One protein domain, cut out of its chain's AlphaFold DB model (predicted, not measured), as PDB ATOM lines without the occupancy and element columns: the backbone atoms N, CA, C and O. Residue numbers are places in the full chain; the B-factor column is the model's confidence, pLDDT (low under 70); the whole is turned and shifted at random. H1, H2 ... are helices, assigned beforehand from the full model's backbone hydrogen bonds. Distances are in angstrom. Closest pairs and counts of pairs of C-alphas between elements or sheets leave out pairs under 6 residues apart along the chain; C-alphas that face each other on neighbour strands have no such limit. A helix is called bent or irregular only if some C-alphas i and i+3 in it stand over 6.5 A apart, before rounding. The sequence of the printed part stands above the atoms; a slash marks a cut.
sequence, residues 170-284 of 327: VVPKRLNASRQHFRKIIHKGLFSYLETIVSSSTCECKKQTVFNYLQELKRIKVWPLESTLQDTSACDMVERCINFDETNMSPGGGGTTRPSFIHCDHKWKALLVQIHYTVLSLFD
ATOM      1  N   VAL A 170     -11.284 -37.481  61.631       60.63
ATOM      2  CA  VAL A 170     -11.270 -37.190  60.198       60.63
ATOM      3  C   VAL A 170     -10.469 -35.927  59.841       60.63
ATOM      4  O   VAL A 170      -9.837 -35.906  58.788       60.63
ATOM      5  N   VAL A 171     -10.435 -34.902  60.698       58.07
ATOM      6  CA  VAL A 171      -9.788 -33.614  60.403       58.07
ATOM      7  C   VAL A 171      -8.263 -33.760  60.316       58.07
ATOM      8  O   VAL A 171      -7.727 -33.453  59.251       58.07
ATOM      9  N   PRO A 172      -7.535 -34.303  61.318       57.51
ATOM     10  CA  PRO A 172      -6.093 -34.524  61.180       57.51
ATOM     11  C   PRO A 172      -5.732 -35.437  60.000       57.51
ATOM     12  O   PRO A 172      -4.761 -35.171  59.292       57.51
ATOM     13  N   LYS A 173      -6.532 -36.486  59.739       63.60
ATOM     14  CA  LYS A 173      -6.326 -37.393  58.594       63.60
ATOM     15  C   LYS A 173      -6.406 -36.638  57.265       63.60
ATOM     16  O   LYS A 173      -5.538 -36.819  56.413       63.60
ATOM     17  N   ARG A 174      -7.414 -35.777  57.095       64.58
ATOM     18  CA  ARG A 174      -7.587 -34.959  55.887       64.58
ATOM     19  C   ARG A 174      -6.499 -33.914  55.747       64.58
ATOM     20  O   ARG A 174      -5.899 -33.842  54.687       64.58
ATOM     21  N   LEU A 175      -6.171 -33.190  56.814       65.26
ATOM     22  CA  LEU A 175      -5.089 -32.204  56.791       65.26
ATOM     23  C   LEU A 175      -3.751 -32.844  56.392       65.26
ATOM     24  O   LEU A 175      -3.031 -32.300  55.557       65.26
ATOM     25  N   ASN A 176      -3.446 -34.034  56.916       65.75
ATOM     26  CA  ASN A 176      -2.259 -34.789  56.514       65.75
ATOM     27  C   ASN A 176      -2.324 -35.240  55.047       65.75
ATOM     28  O   ASN A 176      -1.327 -35.121  54.337       65.75
ATOM     29  N   ALA A 177      -3.476 -35.723  54.573       68.40
ATOM     30  CA  ALA A 177      -3.662 -36.101  53.173       68.40
ATOM     31  C   ALA A 177      -3.490 -34.897  52.229       68.40
ATOM     32  O   ALA A 177      -2.715 -34.977  51.276       68.40
ATOM     33  N   SER A 178      -4.129 -33.765  52.537       68.33
ATOM     34  CA  SER A 178      -3.996 -32.502  51.807       68.33
ATOM     35  C   SER A 178      -2.553 -32.019  51.795       68.33
ATOM     36  O   SER A 178      -2.032 -31.676  50.742       68.33
ATOM     37  N   ARG A 179      -1.842 -32.089  52.925       70.31
ATOM     38  CA  ARG A 179      -0.412 -31.763  52.984       70.31
ATOM     39  C   ARG A 179       0.419 -32.640  52.053       70.31
ATOM     40  O   ARG A 179       1.231 -32.115  51.294       70.31
ATOM     41  N   GLN A 180       0.251 -33.962  52.107       72.62
ATOM     42  CA  GLN A 180       0.995 -34.869  51.224       72.62
ATOM     43  C   GLN A 180       0.669 -34.604  49.756       72.62
ATOM     44  O   GLN A 180       1.550 -34.648  48.897       72.62
ATOM     45  N   HIS A 181      -0.580 -34.250  49.478       77.01
ATOM     46  CA  HIS A 181      -1.012 -33.842  48.158       77.01
ATOM     47  C   HIS A 181      -0.357 -32.525  47.704       77.01
ATOM     48  O   HIS A 181       0.182 -32.476  46.598       77.01
ATOM     49  N   PHE A 182      -0.290 -31.502  48.562       80.25
ATOM     50  CA  PHE A 182       0.410 -30.244  48.271       80.25
ATOM     51  C   PHE A 182       1.881 -30.483  47.963       80.25
ATOM     52  O   PHE A 182       2.389 -29.995  46.959       80.25
ATOM     53  N   ARG A 183       2.559 -31.293  48.783       81.26
ATOM     54  CA  ARG A 183       3.962 -31.667  48.561       81.26
ATOM     55  C   ARG A 183       4.155 -32.325  47.204       81.26
ATOM     56  O   ARG A 183       5.057 -31.944  46.464       81.26
ATOM     57  N   LYS A 184       3.276 -33.268  46.856       83.15
ATOM     58  CA  LYS A 184       3.291 -33.949  45.558       83.15
ATOM     59  C   LYS A 184       3.106 -32.967  44.400       83.15
ATOM     60  O   LYS A 184       3.820 -33.084  43.408       83.15
ATOM     61  N   ILE A 185       2.185 -32.009  44.513       84.01
ATOM     62  CA  ILE A 185       1.920 -31.015  43.464       84.01
ATOM     63  C   ILE A 185       3.067 -30.024  43.322       84.01
ATOM     64  O   ILE A 185       3.525 -29.814  42.203       84.01
ATOM     65  N   ILE A 186       3.580 -29.481  44.427       85.46
ATOM     66  CA  ILE A 186       4.739 -28.581  44.412       85.46
ATOM     67  C   ILE A 186       5.941 -29.301  43.795       85.46
ATOM     68  O   ILE A 186       6.562 -28.779  42.873       85.46
ATOM     69  N   HIS A 187       6.236 -30.526  44.239       88.94
ATOM     70  CA  HIS A 187       7.336 -31.313  43.690       88.94
ATOM     71  C   HIS A 187       7.138 -31.588  42.193       88.94
ATOM     72  O   HIS A 187       8.026 -31.325  41.385       88.94
ATOM     73  N   LYS A 188       5.969 -32.094  41.788       89.23
ATOM     74  CA  LYS A 188       5.687 -32.380  40.375       89.23
ATOM     75  C   LYS A 188       5.798 -31.112  39.525       89.23
ATOM     76  O   LYS A 188       6.443 -31.142  38.482       89.23
ATOM     77  N   GLY A 189       5.212 -30.007  39.975       88.94
ATOM     78  CA  GLY A 189       5.264 -28.726  39.284       88.94
ATOM     79  C   GLY A 189       6.692 -28.219  39.093       88.94
ATOM     80  O   GLY A 189       7.079 -27.894  37.978       88.94
ATOM     81  N   LEU A 190       7.495 -28.208  40.160       90.85
ATOM     82  CA  LEU A 190       8.856 -27.669  40.118       90.85
ATOM     83  C   LEU A 190       9.833 -28.535  39.311       90.85
ATOM     84  O   LEU A 190      10.763 -27.981  38.723       90.85
ATOM     85  N   PHE A 191       9.659 -29.862  39.300       92.65
ATOM     86  CA  PHE A 191      10.668 -30.792  38.767       92.65
ATOM     87  C   PHE A 191      10.280 -31.514  37.472       92.65
ATOM     88  O   PHE A 191      11.175 -31.982  36.775       92.65
ATOM     89  N   SER A 192       9.001 -31.576  37.090       90.15
ATOM     90  CA  SER A 192       8.574 -32.266  35.852       90.15
ATOM     91  C   SER A 192       9.238 -31.713  34.586       90.15
ATOM     92  O   SER A 192       9.634 -32.464  33.692       90.15
ATOM     93  N   TYR A 193       9.416 -30.393  34.513       89.43
ATOM     94  CA  TYR A 193      10.076 -29.783  33.363       89.43
ATOM     95  C   TYR A 193      11.595 -30.000  33.383       89.43
ATOM     96  O   TYR A 193      12.198 -30.265  32.345       89.43
ATOM     97  N   LEU A 194      12.215 -29.986  34.570       90.80
ATOM     98  CA  LEU A 194      13.620 -30.377  34.720       90.80
ATOM     99  C   LEU A 194      13.861 -31.819  34.264       90.80
ATOM    100  O   LEU A 194      14.830 -32.073  33.554       90.80
ATOM    101  N   GLU A 195      12.973 -32.747  34.625       90.90
ATOM    102  CA  GLU A 195      13.022 -34.143  34.176       90.90
ATOM    103  C   GLU A 195      12.978 -34.238  32.645       90.90
ATOM    104  O   GLU A 195      13.771 -34.971  32.048       90.90
ATOM    105  N   THR A 196      12.134 -33.426  31.999       89.76
ATOM    106  CA  THR A 196      12.058 -33.320  30.532       89.76
ATOM    107  C   THR A 196      13.367 -32.802  29.930       89.76
ATOM    108  O   THR A 196      13.875 -33.365  28.959       89.76
ATOM    109  N   ILE A 197      13.973 -31.760  30.514       89.41
ATOM    110  CA  ILE A 197      15.259 -31.226  30.039       89.41
ATOM    111  C   ILE A 197      16.361 -32.281  30.153       89.41
ATOM    112  O   ILE A 197      17.093 -32.517  29.190       89.41
ATOM    113  N   VAL A 198      16.477 -32.920  31.319       89.56
ATOM    114  CA  VAL A 198      17.519 -33.916  31.595       89.56
ATOM    115  C   VAL A 198      17.375 -35.128  30.675       89.56
ATOM    116  O   VAL A 198      18.381 -35.597  30.140       89.56
ATOM    117  N   SER A 199      16.143 -35.591  30.450       89.60
ATOM    118  CA  SER A 199      15.865 -36.813  29.688       89.60
ATOM    119  C   SER A 199      15.893 -36.609  28.172       89.60
ATOM    120  O   SER A 199      16.340 -37.496  27.450       89.60
ATOM    121  N   SER A 200      15.423 -35.462  27.672       86.29
ATOM    122  CA  SER A 200      15.144 -35.279  26.238       86.29
ATOM    123  C   SER A 200      16.019 -34.233  25.546       86.29
ATOM    124  O   SER A 200      16.116 -34.239  24.320       86.29
ATOM    125  N   SER A 201      16.675 -33.327  26.279       83.49
ATOM    126  CA  SER A 201      17.447 -32.255  25.635       83.49
ATOM    127  C   SER A 201      18.830 -32.727  25.190       83.49
ATOM    128  O   SER A 201      19.622 -33.256  25.976       83.49
ATOM    129  N   THR A 202      19.163 -32.465  23.929       85.83
ATOM    130  CA  THR A 202      20.487 -32.724  23.337       85.83
ATOM    131  C   THR A 202      21.381 -31.485  23.312       85.83
ATOM    132  O   THR A 202      22.572 -31.595  23.035       85.83
ATOM    133  N   CYS A 203      20.833 -30.310  23.626       84.12
ATOM    134  CA  CYS A 203      21.560 -29.049  23.613       84.12
ATOM    135  C   CYS A 203      22.612 -28.954  24.731       84.12
ATOM    136  O   CYS A 203      22.456 -29.500  25.825       84.12
ATOM    137  N   GLU A 204      23.679 -28.198  24.469       85.17
ATOM    138  CA  GLU A 204      24.752 -27.949  25.436       85.17
ATOM    139  C   GLU A 204      24.295 -27.053  26.599       85.17
ATOM    140  O   GLU A 204      24.687 -27.261  27.751       85.17
ATOM    141  N   CYS A 205      23.376 -26.120  26.327       86.18
ATOM    142  CA  CYS A 205      22.854 -25.188  27.323       86.18
ATOM    143  C   CYS A 205      22.058 -25.860  28.452       86.18
ATOM    144  O   CYS A 205      21.932 -25.260  29.518       86.18
ATOM    145  N   LYS A 206      21.600 -27.113  28.291       87.79
ATOM    146  CA  LYS A 206      20.791 -27.817  29.302       87.79
ATOM    147  C   LYS A 206      21.436 -27.838  30.688       87.79
ATOM    148  O   LYS A 206      20.743 -27.687  31.687       87.79
ATOM    149  N   LYS A 207      22.766 -27.988  30.754       88.57
ATOM    150  CA  LYS A 207      23.515 -28.005  32.021       88.57
ATOM    151  C   LYS A 207      23.394 -26.662  32.738       88.57
ATOM    152  O   LYS A 207      23.077 -26.631  33.923       88.57
ATOM    153  N   GLN A 208      23.598 -25.573  31.997       89.51
ATOM    154  CA  GLN A 208      23.496 -24.217  32.523       89.51
ATOM    155  C   GLN A 208      22.056 -23.881  32.913       89.51
ATOM    156  O   GLN A 208      21.835 -23.319  33.978       89.51
ATOM    157  N   THR A 209      21.074 -24.273  32.099       90.02
ATOM    158  CA  THR A 209      19.655 -24.052  32.394       90.02
ATOM    159  C   THR A 209      19.230 -24.758  33.682       90.02
ATOM    160  O   THR A 209      18.643 -24.122  34.553       90.02
ATOM    161  N   VAL A 210      19.567 -26.043  33.853       91.71
ATOM    162  CA  VAL A 210      19.270 -26.786  35.092       91.71
ATOM    163  C   VAL A 210      19.964 -26.142  36.295       91.71
ATOM    164  O   VAL A 210      19.344 -25.973  37.344       91.71
ATOM    165  N   PHE A 211      21.233 -25.751  36.146       92.78
ATOM    166  CA  PHE A 211      21.992 -25.099  37.211       92.78
ATOM    167  C   PHE A 211      21.372 -23.761  37.632       92.78
ATOM    168  O   PHE A 211      21.092 -23.570  38.815       92.78
ATOM    169  N   ASN A 212      21.099 -22.872  36.672       92.54
ATOM    170  CA  ASN A 212      20.488 -21.566  36.917       92.54
ATOM    171  C   ASN A 212      19.114 -21.708  37.577       92.54
ATOM    172  O   ASN A 212      18.822 -20.999  38.536       92.54
ATOM    173  N   TYR A 213      18.304 -22.675  37.133       93.70
ATOM    174  CA  TYR A 213      16.996 -22.932  37.731       93.70
ATOM    175  C   TYR A 213      17.109 -23.320  39.206       93.70
ATOM    176  O   TYR A 213      16.452 -22.731  40.060       93.70
ATOM    177  N   LEU A 214      17.976 -24.284  39.534       93.97
ATOM    178  CA  LEU A 214      18.178 -24.714  40.921       93.97
ATOM    179  C   LEU A 214      18.786 -23.601  41.786       93.97
ATOM    180  O   LEU A 214      18.435 -23.471  42.961       93.97
ATOM    181  N   GLN A 215      19.678 -22.786  41.218       94.65
ATOM    182  CA  GLN A 215      20.244 -21.620  41.892       94.65
ATOM    183  C   GLN A 215      19.164 -20.580  42.203       94.65
ATOM    184  O   GLN A 215      19.124 -20.054  43.317       94.65
ATOM    185  N   GLU A 216      18.257 -20.338  41.264       95.27
ATOM    186  CA  GLU A 216      17.154 -19.405  41.437       95.27
ATOM    187  C   GLU A 216      16.127 -19.925  42.454       95.27
ATOM    188  O   GLU A 216      15.746 -19.190  43.365       95.27
ATOM    189  N   LEU A 217      15.780 -21.220  42.416       94.66
ATOM    190  CA  LEU A 217      14.955 -21.859  43.452       94.66
ATOM    191  C   LEU A 217      15.588 -21.768  44.850       94.66
ATOM    192  O   LEU A 217      14.883 -21.597  45.850       94.66
ATOM    193  N   LYS A 218      16.920 -21.872  44.941       94.77
ATOM    194  CA  LYS A 218      17.653 -21.666  46.196       94.77
ATOM    195  C   LYS A 218      17.575 -20.206  46.645       94.77
ATOM    196  O   LYS A 218      17.345 -19.958  47.828       94.77
ATOM    197  N   ARG A 219      17.727 -19.244  45.727       96.08
ATOM    198  CA  ARG A 219      17.639 -17.800  46.015       96.08
ATOM    199  C   ARG A 219      16.289 -17.437  46.636       96.08
ATOM    200  O   ARG A 219      16.255 -16.732  47.642       96.08
ATOM    201  N   ILE A 220      15.198 -17.974  46.091       94.79
ATOM    202  CA  ILE A 220      13.843 -17.771  46.626       94.79
ATOM    203  C   ILE A 220      13.504 -18.689  47.812       94.79
ATOM    204  O   ILE A 220      12.380 -18.656  48.298       94.79
ATOM    205  N   LYS A 221      14.455 -19.488  48.321       92.40
ATOM    206  CA  LYS A 221      14.274 -20.392  49.472       92.40
ATOM    207  C   LYS A 221      13.154 -21.425  49.279       92.40
ATOM    208  O   LYS A 221      12.368 -21.664  50.195       92.40
ATOM    209  N   VAL A 222      13.067 -22.010  48.085       90.61
ATOM    210  CA  VAL A 222      12.198 -23.164  47.771       90.61
ATOM    211  C   VAL A 222      13.018 -24.459  47.684       90.61
ATOM    212  O   VAL A 222      12.488 -25.551  47.883       90.61
ATOM    213  N   TRP A 223      14.324 -24.343  47.428       90.72
ATOM    214  CA  TRP A 223      15.258 -25.463  47.333       90.72
ATOM    215  C   TRP A 223      16.289 -25.468  48.480       90.72
ATOM    216  O   TRP A 223      16.842 -24.404  48.778       90.72
ATOM    217  N   PRO A 224      16.636 -26.641  49.059       90.11
ATOM    218  CA  PRO A 224      16.119 -27.986  48.764       90.11
ATOM    219  C   PRO A 224      14.683 -28.202  49.240       90.11
ATOM    220  O   PRO A 224      14.323 -27.760  50.330       90.11
ATOM    221  N   LEU A 225      13.865 -28.881  48.430       83.89
ATOM    222  CA  LEU A 225      12.422 -28.959  48.675       83.89
ATOM    223  C   LEU A 225      12.095 -29.639  50.011       83.89
ATOM    224  O   LEU A 225      11.325 -29.095  50.794       83.89
ATOM    225  N   GLU A 226      12.695 -30.802  50.279       77.44
ATOM    226  CA  GLU A 226      12.368 -31.614  51.457       77.44
ATOM    227  C   GLU A 226      12.729 -30.904  52.765       77.44
ATOM    228  O   GLU A 226      11.894 -30.814  53.660       77.44
ATOM    229  N   SER A 227      13.931 -30.325  52.857       78.35
ATOM    230  CA  SER A 227      14.341 -29.557  54.038       78.35
ATOM    231  C   SER A 227      13.521 -28.277  54.193       78.35
ATOM    232  O   SER A 227      13.130 -27.916  55.295       78.35
ATOM    233  N   THR A 228      13.192 -27.605  53.086       81.09
ATOM    234  CA  THR A 228      12.373 -26.385  53.139       81.09
ATOM    235  C   THR A 228      10.951 -26.696  53.618       81.09
ATOM    236  O   THR A 228      10.429 -25.983  54.468       81.09
ATOM    237  N   LEU A 229      10.339 -27.785  53.140       72.98
ATOM    238  CA  LEU A 229       8.997 -28.244  53.533       72.98
ATOM    239  C   LEU A 229       8.887 -28.728  54.986       72.98
ATOM    240  O   LEU A 229       7.771 -29.013  55.440       72.98
ATOM    241  N   GLN A 230      10.007 -28.930  55.682       70.77
ATOM    242  CA  GLN A 230      10.019 -29.288  57.102       70.77
ATOM    243  C   GLN A 230       9.823 -28.048  57.981       70.77
ATOM    244  O   GLN A 230       9.027 -28.109  58.918       70.77
ATOM    245  N   ASP A 231      10.445 -26.930  57.595       73.15
ATOM    246  CA  ASP A 231      10.509 -25.697  58.392       73.15
ATOM    247  C   ASP A 231       9.643 -24.552  57.836       73.15
ATOM    248  O   ASP A 231       9.615 -23.453  58.387       73.15
ATOM    249  N   THR A 232       8.962 -24.761  56.708       70.63
ATOM    250  CA  THR A 232       8.169 -23.738  56.011       70.63
ATOM    251  C   THR A 232       6.774 -24.268  55.659       70.63
ATOM    252  O   THR A 232       6.593 -25.451  55.369       70.63
ATOM    253  N   SER A 233       5.766 -23.386  55.662       72.71
ATOM    254  CA  SER A 233       4.408 -23.729  55.231       72.71
ATOM    255  C   SER A 233       4.312 -23.946  53.712       72.71
ATOM    256  O   SER A 233       5.068 -23.364  52.937       72.71
ATOM    257  N   ALA A 234       3.348 -24.755  53.251       74.00
ATOM    258  CA  ALA A 234       3.088 -24.885  51.814       74.00
ATOM    259  C   ALA A 234       2.718 -23.529  51.178       74.00
ATOM    260  O   ALA A 234       3.112 -23.280  50.042       74.00
ATOM    261  N   CYS A 235       2.027 -22.654  51.924       75.97
ATOM    262  CA  CYS A 235       1.660 -21.299  51.500       75.97
ATOM    263  C   CYS A 235       2.904 -20.436  51.272       75.97
ATOM    264  O   CYS A 235       3.125 -19.952  50.169       75.97
ATOM    265  N   ASP A 236       3.783 -20.347  52.268       81.32
ATOM    266  CA  ASP A 236       5.034 -19.591  52.193       81.32
ATOM    267  C   ASP A 236       5.902 -20.074  51.024       81.32
ATOM    268  O   ASP A 236       6.558 -19.280  50.352       81.32
ATOM    269  N   MET A 237       5.928 -21.387  50.765       82.82
ATOM    270  CA  MET A 237       6.671 -21.938  49.633       82.82
ATOM    271  C   MET A 237       6.112 -21.473  48.298       82.82
ATOM    272  O   MET A 237       6.884 -21.093  47.420       82.82
ATOM    273  N   VAL A 238       4.791 -21.470  48.136       84.10
ATOM    274  CA  VAL A 238       4.185 -21.008  46.887       84.10
ATOM    275  C   VAL A 238       4.173 -19.493  46.753       84.10
ATOM    276  O   VAL A 238       4.233 -18.989  45.637       84.10
ATOM    277  N   GLU A 239       4.148 -18.744  47.850       86.38
ATOM    278  CA  GLU A 239       4.358 -17.294  47.839       86.38
ATOM    279  C   GLU A 239       5.782 -16.952  47.393       86.38
ATOM    280  O   GLU A 239       5.988 -16.055  46.575       86.38
ATOM    281  N   ARG A 240       6.782 -17.718  47.846       91.53
ATOM    282  CA  ARG A 240       8.170 -17.572  47.385       91.53
ATOM    283  C   ARG A 240       8.315 -17.808  45.880       91.53
ATOM    284  O   ARG A 240       9.113 -17.113  45.258       91.53
ATOM    285  N   CYS A 241       7.529 -18.713  45.286       89.83
ATOM    286  CA  CYS A 241       7.539 -18.972  43.840       89.83
ATOM    287  C   CYS A 241       7.229 -17.725  42.993       89.83
ATOM    288  O   CYS A 241       7.791 -17.584  41.909       89.83
ATOM    289  N   ILE A 242       6.400 -16.791  43.481       90.69
ATOM    290  CA  ILE A 242       6.092 -15.533  42.769       90.69
ATOM    291  C   ILE A 242       7.353 -14.680  42.570       90.69
ATOM    292  O   ILE A 242       7.484 -13.970  41.568       90.69
ATOM    293  N   ASN A 243       8.301 -14.776  43.503       93.34
ATOM    294  CA  ASN A 243       9.536 -13.998  43.488       93.34
ATOM    295  C   ASN A 243      10.596 -14.555  42.535       93.34
ATOM    296  O   ASN A 243      11.701 -14.016  42.517       93.34
ATOM    297  N   PHE A 244      10.297 -15.615  41.777       94.58
ATOM    298  CA  PHE A 244      11.213 -16.158  40.783       94.58
ATOM    299  C   PHE A 244      11.514 -15.125  39.696       94.58
ATOM    300  O   PHE A 244      10.611 -14.549  39.074       94.58
ATOM    301  N   ASP A 245      12.802 -14.912  39.470       93.29
ATOM    302  CA  ASP A 245      13.320 -13.991  38.479       93.29
ATOM    303  C   ASP A 245      13.880 -14.772  37.290       93.29
ATOM    304  O   ASP A 245      14.967 -15.348  37.324       93.29
ATOM    305  N   GLU A 246      13.108 -14.780  36.208       90.69
ATOM    306  CA  GLU A 246      13.467 -15.460  34.969       90.69
ATOM    307  C   GLU A 246      14.705 -14.854  34.294       90.69
ATOM    308  O   GLU A 246      15.363 -15.530  33.507       90.69
ATOM    309  N   THR A 247      15.100 -13.623  34.634       88.42
ATOM    310  CA  THR A 247      16.337 -13.041  34.098       88.42
ATOM    311  C   THR A 247      17.582 -13.783  34.593       88.42
ATOM    312  O   THR A 247      18.540 -13.927  33.829       88.42
ATOM    313  N   ASN A 248      17.525 -14.388  35.789       90.01
ATOM    314  CA  ASN A 248      18.595 -15.227  36.346       90.01
ATOM    315  C   ASN A 248      18.742 -16.579  35.627       90.01
ATOM    316  O   ASN A 248      19.713 -17.300  35.851       90.01
ATOM    317  N   MET A 249      17.809 -16.923  34.733       87.05
ATOM    318  CA  MET A 249      17.904 -18.113  33.885       87.05
ATOM    319  C   MET A 249      18.828 -17.917  32.685       87.05
ATOM    320  O   MET A 249      19.296 -18.904  32.109       87.05
ATOM    321  N   SER A 250      19.120 -16.668  32.320       74.53
ATOM    322  CA  SER A 250      19.975 -16.358  31.177       74.53
ATOM    323  C   SER A 250      21.421 -16.794  31.438       74.53
ATOM    324  O   SER A 250      21.904 -16.688  32.568       74.53
ATOM    325  N   PRO A 251      22.159 -17.267  30.419       62.24
ATOM    326  CA  PRO A 251      23.593 -17.486  30.550       62.24
ATOM    327  C   PRO A 251      24.259 -16.145  30.890       62.24
ATOM    328  O   PRO A 251      24.287 -15.227  30.071       62.24
ATOM    329  N   GLY A 252      24.739 -16.002  32.124       51.14
ATOM    330  CA  GLY A 252      25.441 -14.810  32.583       51.14
ATOM    331  C   GLY A 252      26.770 -14.669  31.849       51.14
ATOM    332  O   GLY A 252      27.769 -15.244  32.264       51.14
ATOM    333  N   GLY A 253      26.773 -13.916  30.751       43.01
ATOM    334  CA  GLY A 253      27.993 -13.516  30.060       43.01
ATOM    335  C   GLY A 253      27.803 -13.382  28.561       43.01
ATOM    336  O   GLY A 253      27.940 -14.377  27.870       43.01
ATOM    337  N   GLY A 254      27.518 -12.158  28.090       41.03
ATOM    338  CA  GLY A 254      27.940 -11.551  26.807       41.03
ATOM    339  C   GLY A 254      27.821 -12.307  25.470       41.03
ATOM    340  O   GLY A 254      28.140 -11.722  24.439       41.03
ATOM    341  N   GLY A 255      27.390 -13.564  25.443       45.40
ATOM    342  CA  GLY A 255      27.274 -14.414  24.268       45.40
ATOM    343  C   GLY A 255      25.851 -14.360  23.738       45.40
ATOM    344  O   GLY A 255      24.897 -14.709  24.427       45.40
ATOM    345  N   THR A 256      25.712 -13.903  22.501       45.41
ATOM    346  CA  THR A 256      24.473 -13.546  21.792       45.41
ATOM    347  C   THR A 256      23.546 -14.713  21.437       45.41
ATOM    348  O   THR A 256      22.766 -14.616  20.494       45.41
ATOM    349  N   THR A 257      23.580 -15.823  22.163       52.14
ATOM    350  CA  THR A 257      22.727 -16.980  21.888       52.14
ATOM    351  C   THR A 257      21.891 -17.313  23.111       52.14
ATOM    352  O   THR A 257      22.229 -18.157  23.939       52.14
ATOM    353  N   ARG A 258      20.728 -16.652  23.186       55.18
ATOM    354  CA  ARG A 258      19.569 -17.159  23.930       55.18
ATOM    355  C   ARG A 258      19.411 -18.652  23.598       55.18
ATOM    356  O   ARG A 258      19.633 -19.000  22.434       55.18
ATOM    357  N   PRO A 259      19.079 -19.534  24.558       55.44
ATOM    358  CA  PRO A 259      18.954 -20.958  24.279       55.44
ATOM    359  C   PRO A 259      18.015 -21.163  23.087       55.44
ATOM    360  O   PRO A 259      16.815 -20.970  23.204       55.44
ATOM    361  N   SER A 260      18.543 -21.532  21.919       57.68
ATOM    362  CA  SER A 260      17.729 -21.664  20.701       57.68
ATOM    363  C   SER A 260      16.844 -22.912  20.726       57.68
ATOM    364  O   SER A 260      16.186 -23.237  19.740       57.68
ATOM    365  N   PHE A 261      16.883 -23.662  21.828       67.35
ATOM    366  CA  PHE A 261      16.222 -24.940  21.967       67.35
ATOM    367  C   PHE A 261      14.971 -24.796  22.825       67.35
ATOM    368  O   PHE A 261      15.036 -24.295  23.950       67.35
ATOM    369  N   ILE A 262      13.855 -25.303  22.296       72.20
ATOM    370  CA  ILE A 262      12.497 -25.173  22.848       72.20
ATOM    371  C   ILE A 262      12.374 -25.616  24.315       72.20
ATOM    372  O   ILE A 262      11.490 -25.152  25.025       72.20
ATOM    373  N   HIS A 263      13.269 -26.494  24.781       74.52
ATOM    374  CA  HIS A 263      13.268 -26.986  26.159       74.52
ATOM    375  C   HIS A 263      14.042 -26.109  27.155       74.52
ATOM    376  O   HIS A 263      13.860 -26.258  28.354       74.52
ATOM    377  N   CYS A 264      14.938 -25.229  26.701       80.31
ATOM    378  CA  CYS A 264      15.750 -24.391  27.593       80.31
ATOM    379  C   CYS A 264      15.249 -22.939  27.668       80.31
ATOM    380  O   CYS A 264      15.428 -22.300  28.705       80.31
ATOM    381  N   ASP A 265      14.584 -22.442  26.618       80.49
ATOM    382  CA  ASP A 265      13.861 -21.155  26.597       80.49
ATOM    383  C   ASP A 265      12.387 -21.358  26.991       80.49
ATOM    384  O   ASP A 265      11.455 -21.095  26.232       80.49
ATOM    385  N   HIS A 266      12.182 -21.919  28.181       82.51
ATOM    386  CA  HIS A 266      10.855 -22.111  28.759       82.51
ATOM    387  C   HIS A 266      10.408 -20.867  29.526       82.51
ATOM    388  O   HIS A 266      11.246 -20.150  30.060       82.51
ATOM    389  N   LYS A 267       9.092 -20.651  29.636       87.94
ATOM    390  CA  LYS A 267       8.510 -19.587  30.468       87.94
ATOM    391  C   LYS A 267       8.552 -19.988  31.946       87.94
ATOM    392  O   LYS A 267       7.530 -20.336  32.539       87.94
ATOM    393  N   TRP A 268       9.739 -19.969  32.539       89.86
ATOM    394  CA  TRP A 268      10.004 -20.473  33.887       89.86
ATOM    395  C   TRP A 268       9.168 -19.774  34.953       89.86
ATOM    396  O   TRP A 268       8.616 -20.426  35.839       89.86
ATOM    397  N   LYS A 269       9.005 -18.451  34.846       91.90
ATOM    398  CA  LYS A 269       8.171 -17.708  35.793       91.90
ATOM    399  C   LYS A 269       6.700 -18.111  35.691       91.90
ATOM    400  O   LYS A 269       6.041 -18.257  36.716       91.90
ATOM    401  N   ALA A 270       6.194 -18.329  34.476       90.74
ATOM    402  CA  ALA A 270       4.808 -18.745  34.266       90.74
ATOM    403  C   ALA A 270       4.525 -20.116  34.901       90.74
ATOM    404  O   ALA A 270       3.501 -20.270  35.564       90.74
ATOM    405  N   LEU A 271       5.462 -21.067  34.787       91.16
ATOM    406  CA  LEU A 271       5.377 -22.371  35.455       91.16
ATOM    407  C   LEU A 271       5.206 -22.212  36.976       91.16
ATOM    408  O   LEU A 271       4.321 -22.816  37.577       91.16
ATOM    409  N   LEU A 272       6.021 -21.369  37.610       92.05
ATOM    410  CA  LEU A 272       5.983 -21.173  39.062       92.05
ATOM    411  C   LEU A 272       4.730 -20.433  39.537       92.05
ATOM    412  O   LEU A 272       4.180 -20.766  40.587       92.05
ATOM    413  N   VAL A 273       4.243 -19.481  38.744       90.33
ATOM    414  CA  VAL A 273       2.958 -18.812  38.978       90.33
ATOM    415  C   VAL A 273       1.794 -19.805  38.860       90.33
ATOM    416  O   VAL A 273       0.882 -19.784  39.685       90.33
ATOM    417  N   GLN A 274       1.837 -20.733  37.903       89.11
ATOM    418  CA  GLN A 274       0.820 -21.778  37.774       89.11
ATOM    419  C   GLN A 274       0.799 -22.712  38.991       89.11
ATOM    420  O   GLN A 274      -0.278 -23.042  39.493       89.11
ATOM    421  N   ILE A 275       1.971 -23.115  39.497       87.61
ATOM    422  CA  ILE A 275       2.082 -23.908  40.732       87.61
ATOM    423  C   ILE A 275       1.463 -23.148  41.902       87.61
ATOM    424  O   ILE A 275       0.718 -23.740  42.679       87.61
ATOM    425  N   HIS A 276       1.736 -21.844  42.008       86.89
ATOM    426  CA  HIS A 276       1.172 -21.000  43.054       86.89
ATOM    427  C   HIS A 276      -0.356 -21.034  43.061       86.89
ATOM    428  O   HIS A 276      -0.953 -21.398  44.073       86.89
ATOM    429  N   TYR A 277      -0.988 -20.750  41.922       84.67
ATOM    430  CA  TYR A 277      -2.448 -20.763  41.834       84.67
ATOM    431  C   TYR A 277      -3.046 -22.157  42.011       84.67
ATOM    432  O   TYR A 277      -4.054 -22.294  42.696       84.67
ATOM    433  N   THR A 278      -2.397 -23.191  41.467       82.33
ATOM    434  CA  THR A 278      -2.854 -24.581  41.618       82.33
ATOM    435  C   THR A 278      -2.831 -25.006  43.080       82.33
ATOM    436  O   THR A 278      -3.741 -25.671  43.545       82.33
ATOM    437  N   VAL A 279      -1.797 -24.643  43.839       77.76
ATOM    438  CA  VAL A 279      -1.735 -24.999  45.260       77.76
ATOM    439  C   VAL A 279      -2.729 -24.184  46.075       77.76
ATOM    440  O   VAL A 279      -3.370 -24.746  46.958       77.76
ATOM    441  N   LEU A 280      -2.886 -22.890  45.775       74.56
ATOM    442  CA  LEU A 280      -3.873 -22.048  46.446       74.56
ATOM    443  C   LEU A 280      -5.302 -22.556  46.247       74.56
ATOM    444  O   LEU A 280      -6.041 -22.606  47.227       74.56
ATOM    445  N   SER A 281      -5.658 -22.994  45.036       69.61
ATOM    446  CA  SER A 281      -7.001 -23.507  44.753       69.61
ATOM    447  C   SER A 281      -7.307 -24.807  45.495       69.61
ATOM    448  O   SER A 281      -8.453 -25.084  45.806       69.61
ATOM    449  N   LEU A 282      -6.301 -25.609  45.856       68.54
ATOM    450  CA  LEU A 282      -6.534 -26.823  46.651       68.54
ATOM    451  C   LEU A 282      -6.854 -26.529  48.121       68.54
ATOM    452  O   LEU A 282      -7.245 -27.438  48.856       68.54
ATOM    453  N   PHE A 283      -6.631 -25.296  48.587       67.06
ATOM    454  CA  PHE A 283      -7.151 -24.874  49.885       67.06
ATOM    455  C   PHE A 283      -8.650 -24.578  49.826       67.06
ATOM    456  O   PHE A 283      -9.301 -24.572  50.879       67.06
ATOM    457  N   ASP A 284      -9.202 -24.377  48.631       63.10
ATOM    458  CA  ASP A 284     -10.636 -24.263  48.439       63.10
ATOM    459  C   ASP A 284     -11.248 -25.643  48.723       63.10
ATOM    460  O   ASP A 284     -10.798 -26.678  48.237       63.10
TER     461      ASP A 284
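This is residues 170 to 284 of the 327 residues of an uncharacterized protein of Paracoccidioides lutzii (strain ATCC MYA-826 / Pb01) (UniProt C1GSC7). A long bent helix, H1, runs along one side of the domain; H6 and H4 pack on the later part of its first arm, H1a, as a small group of three helices roughly side by side, while the free start of H1, residues 170 to 177, sticks out and adds to the length. Past the bend, H2 folds back on the second arm, H1b, as a hairpin, with tiny H5 on H2, and a long loop, residues 250 to 267, leads from H5 to H6 round the end far from Val 170. The printed part has 115 residues with six named helices, H1 to H6 in chain order, and no named strand; the class is all helix. It is only just compact, close to loose, with a radius of gyration of the C-alphas of 15.5 A and spans of 56 by 25 by 23 A.

H1, residues 170 to 200, was assigned by its hydrogen bonds as one helix but is bent: C-alphas 190 and 193 are 7.2 A apart, and its arms H1a, residues 170 to 190, and H1b, residues 193 to 200, stand at a steep tilt of 48 degrees. H6, residues 268 to 281, touches residues 182 to 190 of H1a, opposite ways at a shallow tilt of 12 degrees; the closest C-alphas are those of Gly 189 and Ile 275, 6.0 A apart. H4, residues 234 to 242, touches H6, opposite ways at a shallow tilt of 31 degrees, closest at the C-alphas of Val 238 and His 276, 4.9 A. H4 also touches residues 179 to 186 of H1a, the same way at a shallow tilt of 25 degrees, closest at the C-alphas of Phe 182 and Ala 234, 7.0 A. H2, residues 206 to 219, forms a helical hairpin with H1b, touching it with residues 206 to 210 at a shallow tilt of 18 degrees; the closest C-alphas are those of Ile 197 and Lys 206, 6.5 A apart. H5, residues 246 to 249, touches H2, closest at the C-alphas of Asn 212 and Met 249, 5.3 A. H3, residues 225 to 231, is close to H1a but not clearly touching, with the C-alphas of His 187 and Leu 225 closest at 7.5 A. H2 and H6 are only just apart, at 8.3 A. Each O i to N i+4 pair is within hydrogen-bond range in H1a, H1b, H2 and H6, against 2 of 3 in H3 and 4 of 5 in H4; H5 is too short for such a pair.

H1a begins at C-alpha 170 (-11.270, -37.190, 60.198) and is 30.0 A long. H2 measures 19.7 A and H4 13.4 A. H6 measures 20.4 A and ends at C-alpha 281 (-7.001, -23.507, 44.753).

The C-alphas farthest apart, of Val 170 and Thr 256, are 57.5 A apart. The printed part has no cut; the link from H5 to H6 is long, 18 residues, and the other links are tight. The mean pLDDT of the printed part is 80.4, with residues 170 to 178, 251 to 261 and 281 to 284 under 70.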